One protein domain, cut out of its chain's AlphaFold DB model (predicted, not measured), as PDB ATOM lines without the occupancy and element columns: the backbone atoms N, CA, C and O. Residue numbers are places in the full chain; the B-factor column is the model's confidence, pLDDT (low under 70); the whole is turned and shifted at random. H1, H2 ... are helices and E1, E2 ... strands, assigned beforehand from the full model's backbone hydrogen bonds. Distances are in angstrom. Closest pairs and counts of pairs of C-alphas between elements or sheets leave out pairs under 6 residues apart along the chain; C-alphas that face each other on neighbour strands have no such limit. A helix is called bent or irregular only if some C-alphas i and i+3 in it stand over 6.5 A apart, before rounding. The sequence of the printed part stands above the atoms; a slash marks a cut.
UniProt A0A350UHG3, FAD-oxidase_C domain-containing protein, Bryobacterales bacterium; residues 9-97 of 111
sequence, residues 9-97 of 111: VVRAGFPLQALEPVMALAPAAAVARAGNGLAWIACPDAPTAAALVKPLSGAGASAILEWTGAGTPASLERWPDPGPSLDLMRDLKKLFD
ATOM      1  N   VAL A   9      -8.744  45.439   2.090       95.56
ATOM      2  CA  VAL A   9      -8.167  45.090   3.394       95.56
ATOM      3  C   VAL A   9      -6.780  45.697   3.496       95.56
ATOM      4  O   VAL A   9      -5.879  45.351   2.726       95.56
ATOM      5  N   VAL A  10      -6.605  46.574   4.481       96.19
ATOM      6  CA  VAL A  10      -5.298  47.116   4.850       96.19
ATOM      7  C   VAL A  10      -4.700  46.232   5.935       96.19
ATOM      8  O   VAL A  10      -5.311  46.018   6.982       96.19
ATOM      9  N   ARG A  11      -3.493  45.726   5.695       96.88
ATOM     10  CA  ARG A  11      -2.690  45.045   6.704       96.88
ATOM     11  C   ARG A  11      -1.698  46.028   7.302       96.88
ATOM     12  O   ARG A  11      -0.798  46.499   6.602       96.88
ATOM     13  N   ALA A  12      -1.845  46.291   8.594       96.75
ATOM     14  CA  ALA A  12      -0.926  47.111   9.359       96.75
ATOM     15  C   ALA A  12       0.080  46.238  10.119       96.75
ATOM     16  O   ALA A  12      -0.316  45.279  10.782       96.75
ATOM     17  N   GLY A  13       1.368  46.566  10.028       96.81
ATOM     18  CA  GLY A  13       2.429  45.962  10.838       96.81
ATOM     19  C   GLY A  13       2.955  46.965  11.857       96.81
ATOM     20  O   GLY A  13       3.389  48.038  11.445       96.81
ATOM     21  N   PHE A  14       2.918  46.647  13.150       97.12
ATOM     22  CA  PHE A  14       3.145  47.595  14.246       97.12
ATOM     23  C   PHE A  14       3.888  46.968  15.440       97.12
ATOM     24  O   PHE A  14       3.780  45.764  15.671       97.12
ATOM     25  N   PRO A  15       4.621  47.760  16.246       96.31
ATOM     26  CA  PRO A  15       5.156  47.292  17.524       96.31
ATOM     27  C   PRO A  15       4.044  47.220  18.581       96.31
ATOM     28  O   PRO A  15       3.116  48.020  18.537       96.31
ATOM     29  N   LEU A  16       4.129  46.317  19.564       95.75
ATOM     30  CA  LEU A  16       3.025  46.038  20.503       95.75
ATOM     31  C   LEU A  16       2.427  47.294  21.170       95.75
ATOM     32  O   LEU A  16       1.209  47.391  21.296       95.75
ATOM     33  N   GLN A  17       3.256  48.277  21.535       95.50
ATOM     34  CA  GLN A  17       2.807  49.541  22.135       95.50
ATOM     35  C   GLN A  17       1.915  50.399  21.220       95.50
ATOM     36  O   GLN A  17       1.204  51.271  21.703       95.50
ATOM     37  N   ALA A  18       1.939  50.161  19.908       97.06
ATOM     38  CA  ALA A  18       1.117  50.855  18.925       97.06
ATOM     39  C   ALA A  18      -0.217  50.137  18.637       97.06
ATOM     40  O   ALA A  18      -0.968  50.585  17.774       97.06
ATOM     41  N   LEU A  19      -0.545  49.050  19.351       97.25
ATOM     42  CA  LEU A  19      -1.800  48.317  19.153       97.25
ATOM     43  C   LEU A  19      -3.027  49.228  19.279       97.25
ATOM     44  O   LEU A  19      -3.863  49.255  18.380       97.25
ATOM     45  N   GLU A  20      -3.137  49.962  20.386       97.50
ATOM     46  CA  GLU A  20      -4.273  50.850  20.645       97.50
ATOM     47  C   GLU A  20      -4.434  51.930  19.560       97.50
ATOM     48  O   GLU A  20      -5.504  51.969  18.947       97.50
ATOM     49  N   PRO A  21      -3.412  52.754  19.236       97.38
ATOM     50  CA  PRO A  21      -3.567  53.777  18.207       97.38
ATOM     51  C   PRO A  21      -3.830  53.191  16.813       97.38
ATOM     52  O   PRO A  21      -4.573  53.793  16.046       97.38
ATOM     53  N   VAL A  22      -3.296  52.010  16.476       97.50
ATOM     54  CA  VAL A  22      -3.605  51.337  15.200       97.50
ATOM     55  C   VAL A  22      -5.064  50.892  15.142       97.50
ATOM     56  O   VAL A  22      -5.732  51.110  14.133       97.50
ATOM     57  N   MET A  23      -5.580  50.287  16.213       97.62
ATOM     58  CA  MET A  23      -6.968  49.816  16.249       97.62
ATOM     59  C   MET A  23      -7.970  50.974  16.296       97.62
ATOM     60  O   MET A  23      -9.034  50.870  15.692       97.62
ATOM     61  N   ALA A  24      -7.619  52.091  16.938       97.62
ATOM     62  CA  ALA A  24      -8.439  53.304  16.973       97.62
ATOM     63  C   ALA A  24      -8.615  53.965  15.591       97.62
ATOM     64  O   ALA A  24      -9.564  54.718  15.388       97.62
ATOM     65  N   LEU A  25      -7.722  53.681  14.636       97.19
ATOM     66  CA  LEU A  25      -7.803  54.181  13.261       97.19
ATOM     67  C   LEU A  25      -8.717  53.343  12.356       97.19
ATOM     68  O   LEU A  25      -8.952  53.733  11.215       97.19
ATOM     69  N   ALA A  26      -9.220  52.194  12.815       96.12
ATOM     70  CA  ALA A  26     -10.051  51.328  11.990       96.12
ATOM     71  C   ALA A  26     -11.402  52.002  11.654       96.12
ATOM     72  O   ALA A  26     -12.170  52.320  12.562       96.12
ATOM     73  N   PRO A  27     -11.747  52.184  10.363       93.12
ATOM     74  CA  PRO A  27     -13.007  52.809   9.957       93.12
ATOM     75  C   PRO A  27     -14.201  51.847  10.056       93.12
ATOM     76  O   PRO A  27     -15.352  52.269   9.974       93.12
ATOM     77  N   ALA A  28     -13.930  50.547  10.181       92.12
ATOM     78  CA  ALA A  28     -14.916  49.479  10.250       92.12
ATOM     79  C   ALA A  28     -14.343  48.300  11.059       92.12
ATOM     80  O   ALA A  28     -13.528  48.485  11.961       92.12
ATOM     81  N   ALA A  29     -14.761  47.073  10.743       95.31
ATOM     82  CA  ALA A  29     -14.246  45.877  11.397       95.31
ATOM     83  C   ALA A  29     -12.724  45.745  11.215       95.31
ATOM     84  O   ALA A  29     -12.198  45.822  10.102       95.31
ATOM     85  N   ALA A  30     -12.025  45.481  12.314       97.19
ATOM     86  CA  ALA A  30     -10.607  45.171  12.310       97.19
ATOM     87  C   ALA A  30     -10.306  44.024  13.273       97.19
ATOM     88  O   ALA A  30     -10.983  43.839  14.284       97.19
ATOM     89  N   VAL A  31      -9.267  43.257  12.961       97.88
ATOM     90  CA  VAL A  31      -8.769  42.180  13.816       97.88
ATOM     91  C   VAL A  31      -7.263  42.304  13.959       97.88
ATOM     92  O   VAL A  31      -6.548  42.423  12.966       97.88
ATOM     93  N   ALA A  32      -6.772  42.248  15.196       97.75
ATOM     94  CA  ALA A  32      -5.347  42.265  15.491       97.75
ATOM     95  C   ALA A  32      -4.866  40.917  16.023       97.75
ATOM     96  O   ALA A  32      -5.485  40.298  16.887       97.75
ATOM     97  N   ARG A  33      -3.689  40.505  15.558       97.56
ATOM     98  CA  ARG A  33      -2.842  39.507  16.210       97.56
ATOM     99  C   ARG A  33      -1.720  40.253  16.921       97.56
ATOM    100  O   ARG A  33      -0.616  40.374  16.394       97.56
ATOM    101  N   ALA A  34      -2.029  40.759  18.114       94.62
ATOM    102  CA  ALA A  34      -1.142  41.637  18.879       94.62
ATOM    103  C   ALA A  34       0.252  41.034  19.121       94.62
ATOM    104  O   ALA A  34       1.248  41.729  18.956       94.62
ATOM    105  N   GLY A  35       0.335  39.730  19.414       94.56
ATOM    106  CA  GLY A  35       1.614  39.043  19.644       94.56
ATOM    107  C   GLY A  35       2.568  39.049  18.442       94.56
ATOM    108  O   GLY A  35       3.775  38.967  18.631       94.56
ATOM    109  N   ASN A  36       2.041  39.209  17.223       94.94
ATOM    110  CA  ASN A  36       2.834  39.270  15.992       94.94
ATOM    111  C   ASN A  36       2.919  40.694  15.423       94.94
ATOM    112  O   ASN A  36       3.495  40.877  14.353       94.94
ATOM    113  N   GLY A  37       2.303  41.680  16.086       96.94
ATOM    114  CA  GLY A  37       2.285  43.061  15.615       96.94
ATOM    115  C   GLY A  37       1.559  43.245  14.283       96.94
ATOM    116  O   GLY A  37       2.033  43.989  13.433       96.94
ATOM    117  N   LEU A  38       0.454  42.528  14.050       97.88
ATOM    118  CA  LEU A  38      -0.307  42.607  12.796       97.88
ATOM    119  C   LEU A  38      -1.777  42.932  13.048       97.88
ATOM    120  O   LEU A  38      -2.385  42.362  13.954       97.88
ATOM    121  N   ALA A  39      -2.361  43.784  12.208       97.88
ATOM    122  CA  ALA A  39      -3.799  44.025  12.150       97.88
ATOM    123  C   ALA A  39      -4.298  43.990  10.709       97.88
ATOM    124  O   ALA A  39      -3.619  44.458   9.798       97.88
ATOM    125  N   TRP A  40      -5.503  43.462  10.525       98.06
ATOM    126  CA  TRP A  40      -6.265  43.522   9.285       98.06
ATOM    127  C   TRP A  40      -7.440  44.458   9.498       98.06
ATOM    128  O   TRP A  40      -8.247  44.235  10.400       98.06
ATOM    129  N   ILE A  41      -7.525  45.494   8.673       97.62
ATOM    130  CA  ILE A  41      -8.516  46.559   8.772       97.62
ATOM    131  C   ILE A  41      -9.363  46.527   7.503       97.62
ATOM    132  O   ILE A  41      -8.848  46.731   6.400       97.62
ATOM    133  N   ALA A  42     -10.658  46.253   7.656       96.50
ATOM    134  CA  ALA A  42     -11.598  46.305   6.549       96.50
ATOM    135  C   ALA A  42     -11.891  47.765   6.183       96.50
ATOM    136  O   ALA A  42     -12.208  48.584   7.044       96.50
ATOM    137  N   CYS A  43     -11.801  48.073   4.894       95.19
ATOM    138  CA  CYS A  43     -12.150  49.361   4.315       95.19
ATOM    139  C   CYS A  43     -13.264  49.148   3.280       95.19
ATOM    140  O   CYS A  43     -13.175  48.204   2.489       95.19
ATOM    141  N   PRO A  44     -14.298  50.005   3.260       93.00
ATOM    142  CA  PRO A  44     -15.397  49.884   2.304       93.00
ATOM    143  C   PRO A  44     -14.954  50.169   0.863       93.00
ATOM    144  O   PRO A  44     -15.527  49.620  -0.069       93.00
ATOM    145  N   ASP A  45     -13.925  51.003   0.680       92.12
ATOM    146  CA  ASP A  45     -13.433  51.415  -0.629       92.12
ATOM    147  C   ASP A  45     -11.932  51.774  -0.624       92.12
ATOM    148  O   ASP A  45     -11.272  51.881   0.419       92.12
ATOM    149  N   ALA A  46     -11.380  51.956  -1.827       90.81
ATOM    150  CA  ALA A  46      -9.992  52.358  -2.040       90.81
ATOM    151  C   ALA A  46      -9.630  53.744  -1.463       90.81
ATOM    152  O   ALA A  46      -8.556  53.853  -0.867       90.81
ATOM    153  N   PRO A  47     -10.467  54.796  -1.588       92.31
ATOM    154  CA  PRO A  47     -10.203  56.085  -0.947       92.31
ATOM    155  C   PRO A  47     -10.042  55.987   0.573       92.31
ATOM    156  O   PRO A  47      -9.100  56.558   1.123       92.31
ATOM    157  N   THR A  48     -10.903  55.218   1.248       93.75
ATOM    158  CA  THR A  48     -10.820  54.995   2.695       93.75
ATOM    159  C   THR A  48      -9.521  54.278   3.055       93.75
ATOM    160  O   THR A  48      -8.813  54.707   3.963       93.75
ATOM    161  N   ALA A  49      -9.154  53.234   2.304       93.38
ATOM    162  CA  ALA A  49      -7.891  52.527   2.511       93.38
ATOM    163  C   ALA A  49      -6.664  53.441   2.326       93.38
ATOM    164  O   ALA A  49      -5.747  53.416   3.146       93.38
ATOM    165  N   ALA A  50      -6.656  54.283   1.289       90.62
ATOM    166  CA  ALA A  50      -5.571  55.231   1.032       90.62
ATOM    167  C   ALA A  50      -5.448  56.288   2.145       90.62
ATOM    168  O   ALA A  50      -4.337  56.627   2.561       90.62
ATOM    169  N   ALA A  51      -6.578  56.768   2.673       92.81
ATOM    170  CA  ALA A  51      -6.608  57.747   3.756       92.81
ATOM    171  C   ALA A  51      -6.017  57.213   5.077       92.81
ATOM    172  O   ALA A  51      -5.524  58.008   5.877       92.81
ATOM    173  N   LEU A  52      -6.004  55.890   5.295       93.81
ATOM    174  CA  LEU A  52      -5.436  55.265   6.498       93.81
ATOM    175  C   LEU A  52      -3.909  55.183   6.509       93.81
ATOM    176  O   LEU A  52      -3.314  55.132   7.585       93.81
ATOM    177  N   VAL A  53      -3.258  55.182   5.343       91.25
ATOM    178  CA  VAL A  53      -1.810  54.926   5.239       91.25
ATOM    179  C   VAL A  53      -0.996  55.936   6.051       91.25
ATOM    180  O   VAL A  53      -0.111  55.555   6.819       91.25
ATOM    181  N   LYS A  54      -1.308  57.232   5.926       92.25
ATOM    182  CA  LYS A  54      -0.577  58.298   6.626       92.25
ATOM    183  C   LYS A  54      -0.810  58.276   8.149       92.25
ATOM    184  O   LYS A  54       0.185  58.328   8.871       92.25
ATOM    185  N   PRO A  55      -2.050  58.169   8.666       95.81
ATOM    186  CA  PRO A  55      -2.296  57.972  10.095       95.81
ATOM    187  C   PRO A  55      -1.605  56.736  10.683       95.81
ATOM    188  O   PRO A  55      -0.991  56.842  11.741       95.81
ATOM    189  N   LEU A  56      -1.641  55.592   9.987       95.50
ATOM    190  CA  LEU A  56      -0.965  54.368  10.433       95.50
ATOM    191  C   LEU A  56       0.551  54.570  10.531       95.50
ATOM    192  O   LEU A  56       1.149  54.222  11.548       95.50
ATOM    193  N   SER A  57       1.155  55.213   9.530       92.94
ATOM    194  CA  SER A  57       2.571  55.602   9.567       92.94
ATOM    195  C   SER A  57       2.883  56.539  10.741       92.94
ATOM    196  O   SER A  57       3.849  56.320  11.469       92.94
ATOM    197  N   GLY A  58       2.015  57.524  11.004       94.38
ATOM    198  CA  GLY A  58       2.121  58.408  12.170       94.38
ATOM    199  C   GLY A  58       2.021  57.679  13.517       94.38
ATOM    200  O   GLY A  58       2.633  58.114  14.489       94.38
ATOM    201  N   ALA A  59       1.314  56.546  13.567       94.81
ATOM    202  CA  ALA A  59       1.252  55.651  14.724       94.81
ATOM    203  C   ALA A  59       2.441  54.670  14.810       94.81
ATOM    204  O   ALA A  59       2.465  53.799  15.679       94.81
ATOM    205  N   GLY A  60       3.431  54.782  13.916       92.56
ATOM    206  CA  GLY A  60       4.586  53.885  13.859       92.56
ATOM    207  C   GLY A  60       4.290  52.522  13.228       92.56
ATOM    208  O   GLY A  60       5.048  51.576  13.440       92.56
ATOM    209  N   ALA A  61       3.197  52.403  12.468       94.94
ATOM    210  CA  ALA A  61       2.831  51.194  11.747       94.94
ATOM    211  C   ALA A  61       3.160  51.299  10.250       94.94
ATOM    212  O   ALA A  61       2.978  52.329   9.605       94.94
ATOM    213  N   SER A  62       3.591  50.187   9.664       93.31
ATOM    214  CA  SER A  62       3.572  49.991   8.211       93.31
ATOM    215  C   SER A  62       2.152  49.673   7.749       93.31
ATOM    216  O   SER A  62       1.385  49.085   8.510       93.31
ATOM    217  N   ALA A  63       1.807  50.010   6.509       93.88
ATOM    218  CA  ALA A  63       0.503  49.707   5.926       93.88
ATOM    219  C   ALA A  63       0.674  49.177   4.501       93.88
ATOM    220  O   ALA A  63       1.357  49.797   3.689       93.88
ATOM    221  N   ILE A  64       0.048  48.041   4.194       92.81
ATOM    222  CA  ILE A  64      -0.064  47.509   2.829       92.81
ATOM    223  C   ILE A  64      -1.525  47.175   2.533       92.81
ATOM    224  O   ILE A  64      -2.265  46.796   3.439       92.81
ATOM    225  N   LEU A  65      -1.945  47.261   1.277       92.62
ATOM    226  CA  LEU A  65      -3.246  46.752   0.849       92.62
ATOM    227  C   LEU A  65      -3.066  45.276   0.489       92.62
ATOM    228  O   LEU A  65      -2.545  44.937  -0.575       92.62
ATOM    229  N   GLU A  66      -3.454  44.397   1.407       92.31
ATOM    230  CA  GLU A  66      -3.277  42.949   1.265       92.31
ATOM    231  C   GLU A  66      -4.297  42.345   0.297       92.31
ATOM    232  O   GLU A  66      -3.971  41.435  -0.466       92.31
ATOM    233  N   TRP A  67      -5.519  42.879   0.296       91.75
ATOM    234  CA  TRP A  67      -6.594  42.422  -0.574       91.75
ATOM    235  C   TRP A  67      -7.409  43.597  -1.107       91.75
ATOM    236  O   TRP A  67      -7.634  44.580  -0.404       91.75
ATOM    237  N   THR A  68      -7.867  43.477  -2.351       90.31
ATOM    238  CA  THR A  68      -8.713  44.458  -3.035       90.31
ATOM    239  C   THR A  68      -9.805  43.727  -3.806       90.31
ATOM    240  O   THR A  68      -9.505  42.762  -4.516       90.31
ATOM    241  N   GLY A  69     -11.044  44.200  -3.717       87.38
ATOM    242  CA  GLY A  69     -12.158  43.705  -4.515       87.38
ATOM    243  C   GLY A  69     -11.985  44.004  -6.007       87.38
ATOM    244  O   GLY A  69     -11.197  44.864  -6.409       87.38
ATOM    245  N   ALA A  70     -12.733  43.286  -6.848       86.12
ATOM    246  CA  ALA A  70     -12.606  43.341  -8.308       86.12
ATOM    247  C   ALA A  70     -12.889  44.727  -8.929       86.12
ATOM    248  O   ALA A  70     -12.437  44.997 -10.037       86.12
ATOM    249  N   GLY A  71     -13.620  45.600  -8.231       82.75
ATOM    250  CA  GLY A  71     -13.903  46.974  -8.655       82.75
ATOM    251  C   GLY A  71     -12.804  47.980  -8.297       82.75
ATOM    252  O   GLY A  71     -12.936  49.163  -8.604       82.75
ATOM    253  N   THR A  72     -11.723  47.541  -7.647       83.06
ATOM    254  CA  THR A  72     -10.629  48.423  -7.228       83.06
ATOM    255  C   THR A  72      -9.713  48.776  -8.412       83.06
ATOM    256  O   THR A  72      -9.285  47.869  -9.132       83.06
ATOM    257  N   PRO A  73      -9.346  50.058  -8.621       82.44
ATOM    258  CA  PRO A  73      -8.463  50.452  -9.719       82.44
ATOM    259  C   PRO A  73      -7.095  49.762  -9.668       82.44
ATOM    260  O   PRO A  73      -6.446  49.720  -8.626       82.44
ATOM    261  N   ALA A  74      -6.597  49.305 -10.821       77.38
ATOM    262  CA  ALA A  74      -5.261  48.709 -10.929       77.38
ATOM    263  C   ALA A  74      -4.120  49.702 -10.632       77.38
ATOM    264  O   ALA A  74      -3.017  49.287 -10.274       77.38
ATOM    265  N   SER A  75      -4.390  51.005 -10.772       78.56
ATOM    266  CA  SER A  75      -3.471  52.099 -10.443       78.56
ATOM    267  C   SER A  75      -3.320  52.343  -8.941       78.56
ATOM    268  O   SER A  75      -2.435  53.100  -8.547       78.56
ATOM    269  N   LEU A  76      -4.157  51.726  -8.099       80.75
ATOM    270  CA  LEU A  76      -4.033  51.848  -6.655       80.75
ATOM    271  C   LEU A  76      -2.726  51.198  -6.198       80.75
ATOM    272  O   LEU A  76      -2.499  49.997  -6.378       80.75
ATOM    273  N   GLU A  77      -1.863  52.004  -5.592       80.50
ATOM    274  CA  GLU A  77      -0.617  51.526  -5.015       80.50
ATOM    275  C   GLU A  77      -0.925  50.638  -3.804       80.50
ATOM    276  O   GLU A  77      -1.398  51.107  -2.771       80.50
ATOM    277  N   ARG A  78      -0.690  49.326  -3.940       83.12
ATOM    278  CA  ARG A  78      -0.968  48.363  -2.860       83.12
ATOM    279  C   ARG A  78       0.187  48.205  -1.887       83.12
ATOM    280  O   ARG A  78      -0.018  47.867  -0.724       83.12
ATOM    281  N   TRP A  79       1.396  48.411  -2.386       79.62
ATOM    282  CA  TRP A  79       2.622  48.326  -1.617       79.62
ATOM    283  C   TRP A  79       3.258  49.709  -1.609       79.62
ATOM    284  O   TRP A  79       3.598  50.184  -2.694       79.62
ATOM    285  N   PRO A  80       3.417  50.338  -0.433       74.69
ATOM    286  CA  PRO A  80       4.115  51.609  -0.337       74.69
ATOM    287  C   PRO A  80       5.566  51.441  -0.789       74.69
ATOM    288  O   PRO A  80       6.053  50.318  -0.960       74.69
ATOM    289  N   ASP A  81       6.254  52.564  -0.973       75.44
ATOM    290  CA  ASP A  81       7.656  52.569  -1.368       75.44
ATOM    291  C   ASP A  81       8.501  51.667  -0.435       75.44
ATOM    292  O   ASP A  81       8.602  51.946   0.765       75.44
ATOM    293  N   PRO A  82       9.093  50.571  -0.952       73.25
ATOM    294  CA  PRO A  82       9.969  49.689  -0.178       73.25
ATOM    295  C   PRO A  82      11.278  50.368   0.265       73.25
ATOM    296  O   PRO A  82      12.053  49.787   1.039       73.25
ATOM    297  N   GLY A  83      11.541  51.585  -0.218       81.00
ATOM    298  CA  GLY A  83      12.669  52.405   0.183       81.00
ATOM    299  C   GLY A  83      14.010  51.803  -0.253       81.00
ATOM    300  O   GLY A  83      14.076  51.080  -1.252       81.00
ATOM    301  N   PRO A  84      15.104  52.048   0.491       80.62
ATOM    302  CA  PRO A  84      16.461  51.700   0.055       80.62
ATOM    303  C   PRO A  84      16.689  50.188  -0.101       80.62
ATOM    304  O   PRO A  84      17.622  49.762  -0.772       80.62
ATOM    305  N   SER A  85      15.823  49.359   0.489       83.75
ATOM    306  CA  SER A  85      15.880  47.902   0.345       83.75
ATOM    307  C   SER A  85      15.479  47.404  -1.052       83.75
ATOM    308  O   SER A  85      15.742  46.247  -1.389       83.75
ATOM    309  N   LEU A  86      14.874  48.262  -1.883       85.31
ATOM    310  CA  LEU A  86      14.450  47.913  -3.237       85.31
ATOM    311  C   LEU A  86      15.610  47.484  -4.132       85.31
ATOM    312  O   LEU A  86      15.463  46.534  -4.897       85.31
ATOM    313  N   ASP A  87      16.759  48.146  -4.024       86.81
ATOM    314  CA  ASP A  87      17.916  47.818  -4.858       86.81
ATOM    315  C   ASP A  87      18.447  46.419  -4.544       86.81
ATOM    316  O   ASP A  87      18.644  45.617  -5.456       86.81
ATOM    317  N   LEU A  88      18.516  46.060  -3.257       89.88
ATOM    318  CA  LEU A  88      18.850  44.698  -2.843       89.88
ATOM    319  C   LEU A  88      17.834  43.676  -3.378       89.88
ATOM    320  O   LEU A  88      18.221  42.612  -3.860       89.88
ATOM    321  N   MET A  89      16.533  43.986  -3.329       88.69
ATOM    322  CA  MET A  89      15.498  43.103  -3.880       88.69
ATOM    323  C   MET A  89      15.635  42.919  -5.398       88.69
ATOM    324  O   MET A  89      15.440  41.807  -5.896       88.69
ATOM    325  N   ARG A  90      16.006  43.970  -6.139       88.12
ATOM    326  CA  ARG A  90      16.270  43.904  -7.586       88.12
ATOM    327  C   ARG A  90      17.501  43.063  -7.899       88.12
ATOM    328  O   ARG A  90      17.474  42.286  -8.852       88.12
ATOM    329  N   ASP A  91      18.559  43.180  -7.106       90.25
ATOM    330  CA  ASP A  91      19.774  42.388  -7.297       90.25
ATOM    331  C   ASP A  91      19.525  40.904  -7.011       90.25
ATOM    332  O   ASP A  91      19.908  40.046  -7.810       90.25
ATOM    333  N   LEU A  92      18.766  40.595  -5.954       91.31
ATOM    334  CA  LEU A  92      18.289  39.236  -5.691       91.31
ATOM    335  C   LEU A  92      17.409  38.713  -6.837       91.31
ATOM    336  O   LEU A  92      17.591  37.578  -7.276       91.31
ATOM    337  N   LYS A  93      16.492  39.530  -7.375       88.31
ATOM    338  CA  LYS A  93      15.663  39.140  -8.527       88.31
ATOM    339  C   LYS A  93      16.518  38.781  -9.740       88.31
ATOM    340  O   LYS A  93      16.277  37.742 -10.343       88.31
ATOM    341  N   LYS A  94      17.519  39.597 -10.079       90.25
ATOM    342  CA  LYS A  94      18.420  39.333 -11.213       90.25
ATOM    343  C   LYS A  94      19.252  38.071 -11.011       90.25
ATOM    344  O   LYS A  94      19.502  37.360 -11.977       90.25
ATOM    345  N   LEU A  95      19.669  37.790  -9.775       94.06
ATOM    346  CA  LEU A  95      20.442  36.592  -9.456       94.06
ATOM    347  C   LEU A  95      19.637  35.308  -9.707       94.06
ATOM    348  O   LEU A  95      20.172  34.352 -10.264       94.06
ATOM    349  N   PHE A  96      18.362  35.284  -9.310       92.00
ATOM    350  CA  PHE A  96      17.513  34.089  -9.408       92.00
ATOM    351  C   PHE A  96      16.670  34.007 -10.688       92.00
ATOM    352  O   PHE A  96      16.251  32.919 -11.072       92.00
ATOM    353  N   ASP A  97      16.403  35.133 -11.349       91.12
ATOM    354  CA  ASP A  97      15.648  35.206 -12.600       91.12
ATOM    355  C   ASP A  97      16.269  36.232 -13.559       91.12
ATOM    356  O   ASP A  97      15.679  37.283 -13.833       91.12
TER     357      ASP A  97
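Overview. This is residues 9 to 97 of the 111 residues of the protein "FAD-oxidase_C domain-containing protein" of Bryobacterales bacterium (UniProt A0A350UHG3). A strongly twisted sheet of four strands has H1 and H2 side by side over one face and its other face bare, two layers in a compact body; from this body residues 81 to 97, with H3, stick out as a free arm. The printed part has 89 residues with three named helices and four named strands, in the order E1, H1, E2, E3, H2, E4, H3. The sheet runs E2, E3, E1, E4, all antiparallel, and the class is mixed, helices and strands. With the arm, the whole is only just compact, close to loose, with a radius of gyration of the C-alphas of 14.4 A and spans of 42 by 34 by 20 A.

Arrangement. E1, residues 9 to 13, is an inner strand. H1, residues 16 to 24, is on the sheet at a height of 9.2 A, over E3, residues 38 to 43, and along the strands, at 9 degrees to E3 on the local plane. E2, residues 30 to 33, is an edge strand and forms a hairpin with E3; N 31 and O 40 are 2.9 A apart, within hydrogen-bond range. E3 is also the antiparallel neighbour of E1, with N 12 and O 39 at 2.8 A. H2, residues 46 to 58, is on the same face as H1, at a height of 8.4 A over E1 and E4, residues 62 to 68. The closest C-alphas of H2 and E4 are those of Val 53 and Ala 63, 5.7 A apart. H1 and H2 are close but not clearly touching, with the C-alphas of Val 22 and Leu 56 closest at 6.2 A; they run opposite ways at a tilt of 38 degrees, only just steep. E4, the other edge strand, pairs with E1, with N 11 and O 64 at 2.8 A. E1, H1, E2 and E3, H2, E4 are split strand-helix-strand units, each with another strand between its two parallel strands, and both crossovers are right-handed. H3, residues 85 to 96, is not on the sheet and is apart from H1 and H2. Every O i to N i+4 pair is within hydrogen-bond range in H3, against 3 of 5 in H1 and 6 of 9 in H2.

Along the chain. E1 begins at C-alpha 9, (-8.167, 45.090, 3.394), and is 13.0 A long; H1 is 14.0 A, E2 10.4 A, E3 16.1 A. H1 is irregular, with C-alphas 17 and 20 at 7.4 A, and H2, 19.6 A long, is only just irregular, with C-alphas 51 and 54 at 6.7 A. E4 is 17.6 A and H3 17.0 A, ending at C-alpha 96, (17.513, 34.089, -9.408).

Size, cuts and confidence. The C-alphas of Ala 24 and Leu 95 are the two farthest apart, at 42.6 A. The link from E4 to H3, 16 residues, is long; the others are tight. The printed part has no cut, and no printed residue has a pLDDT under 70.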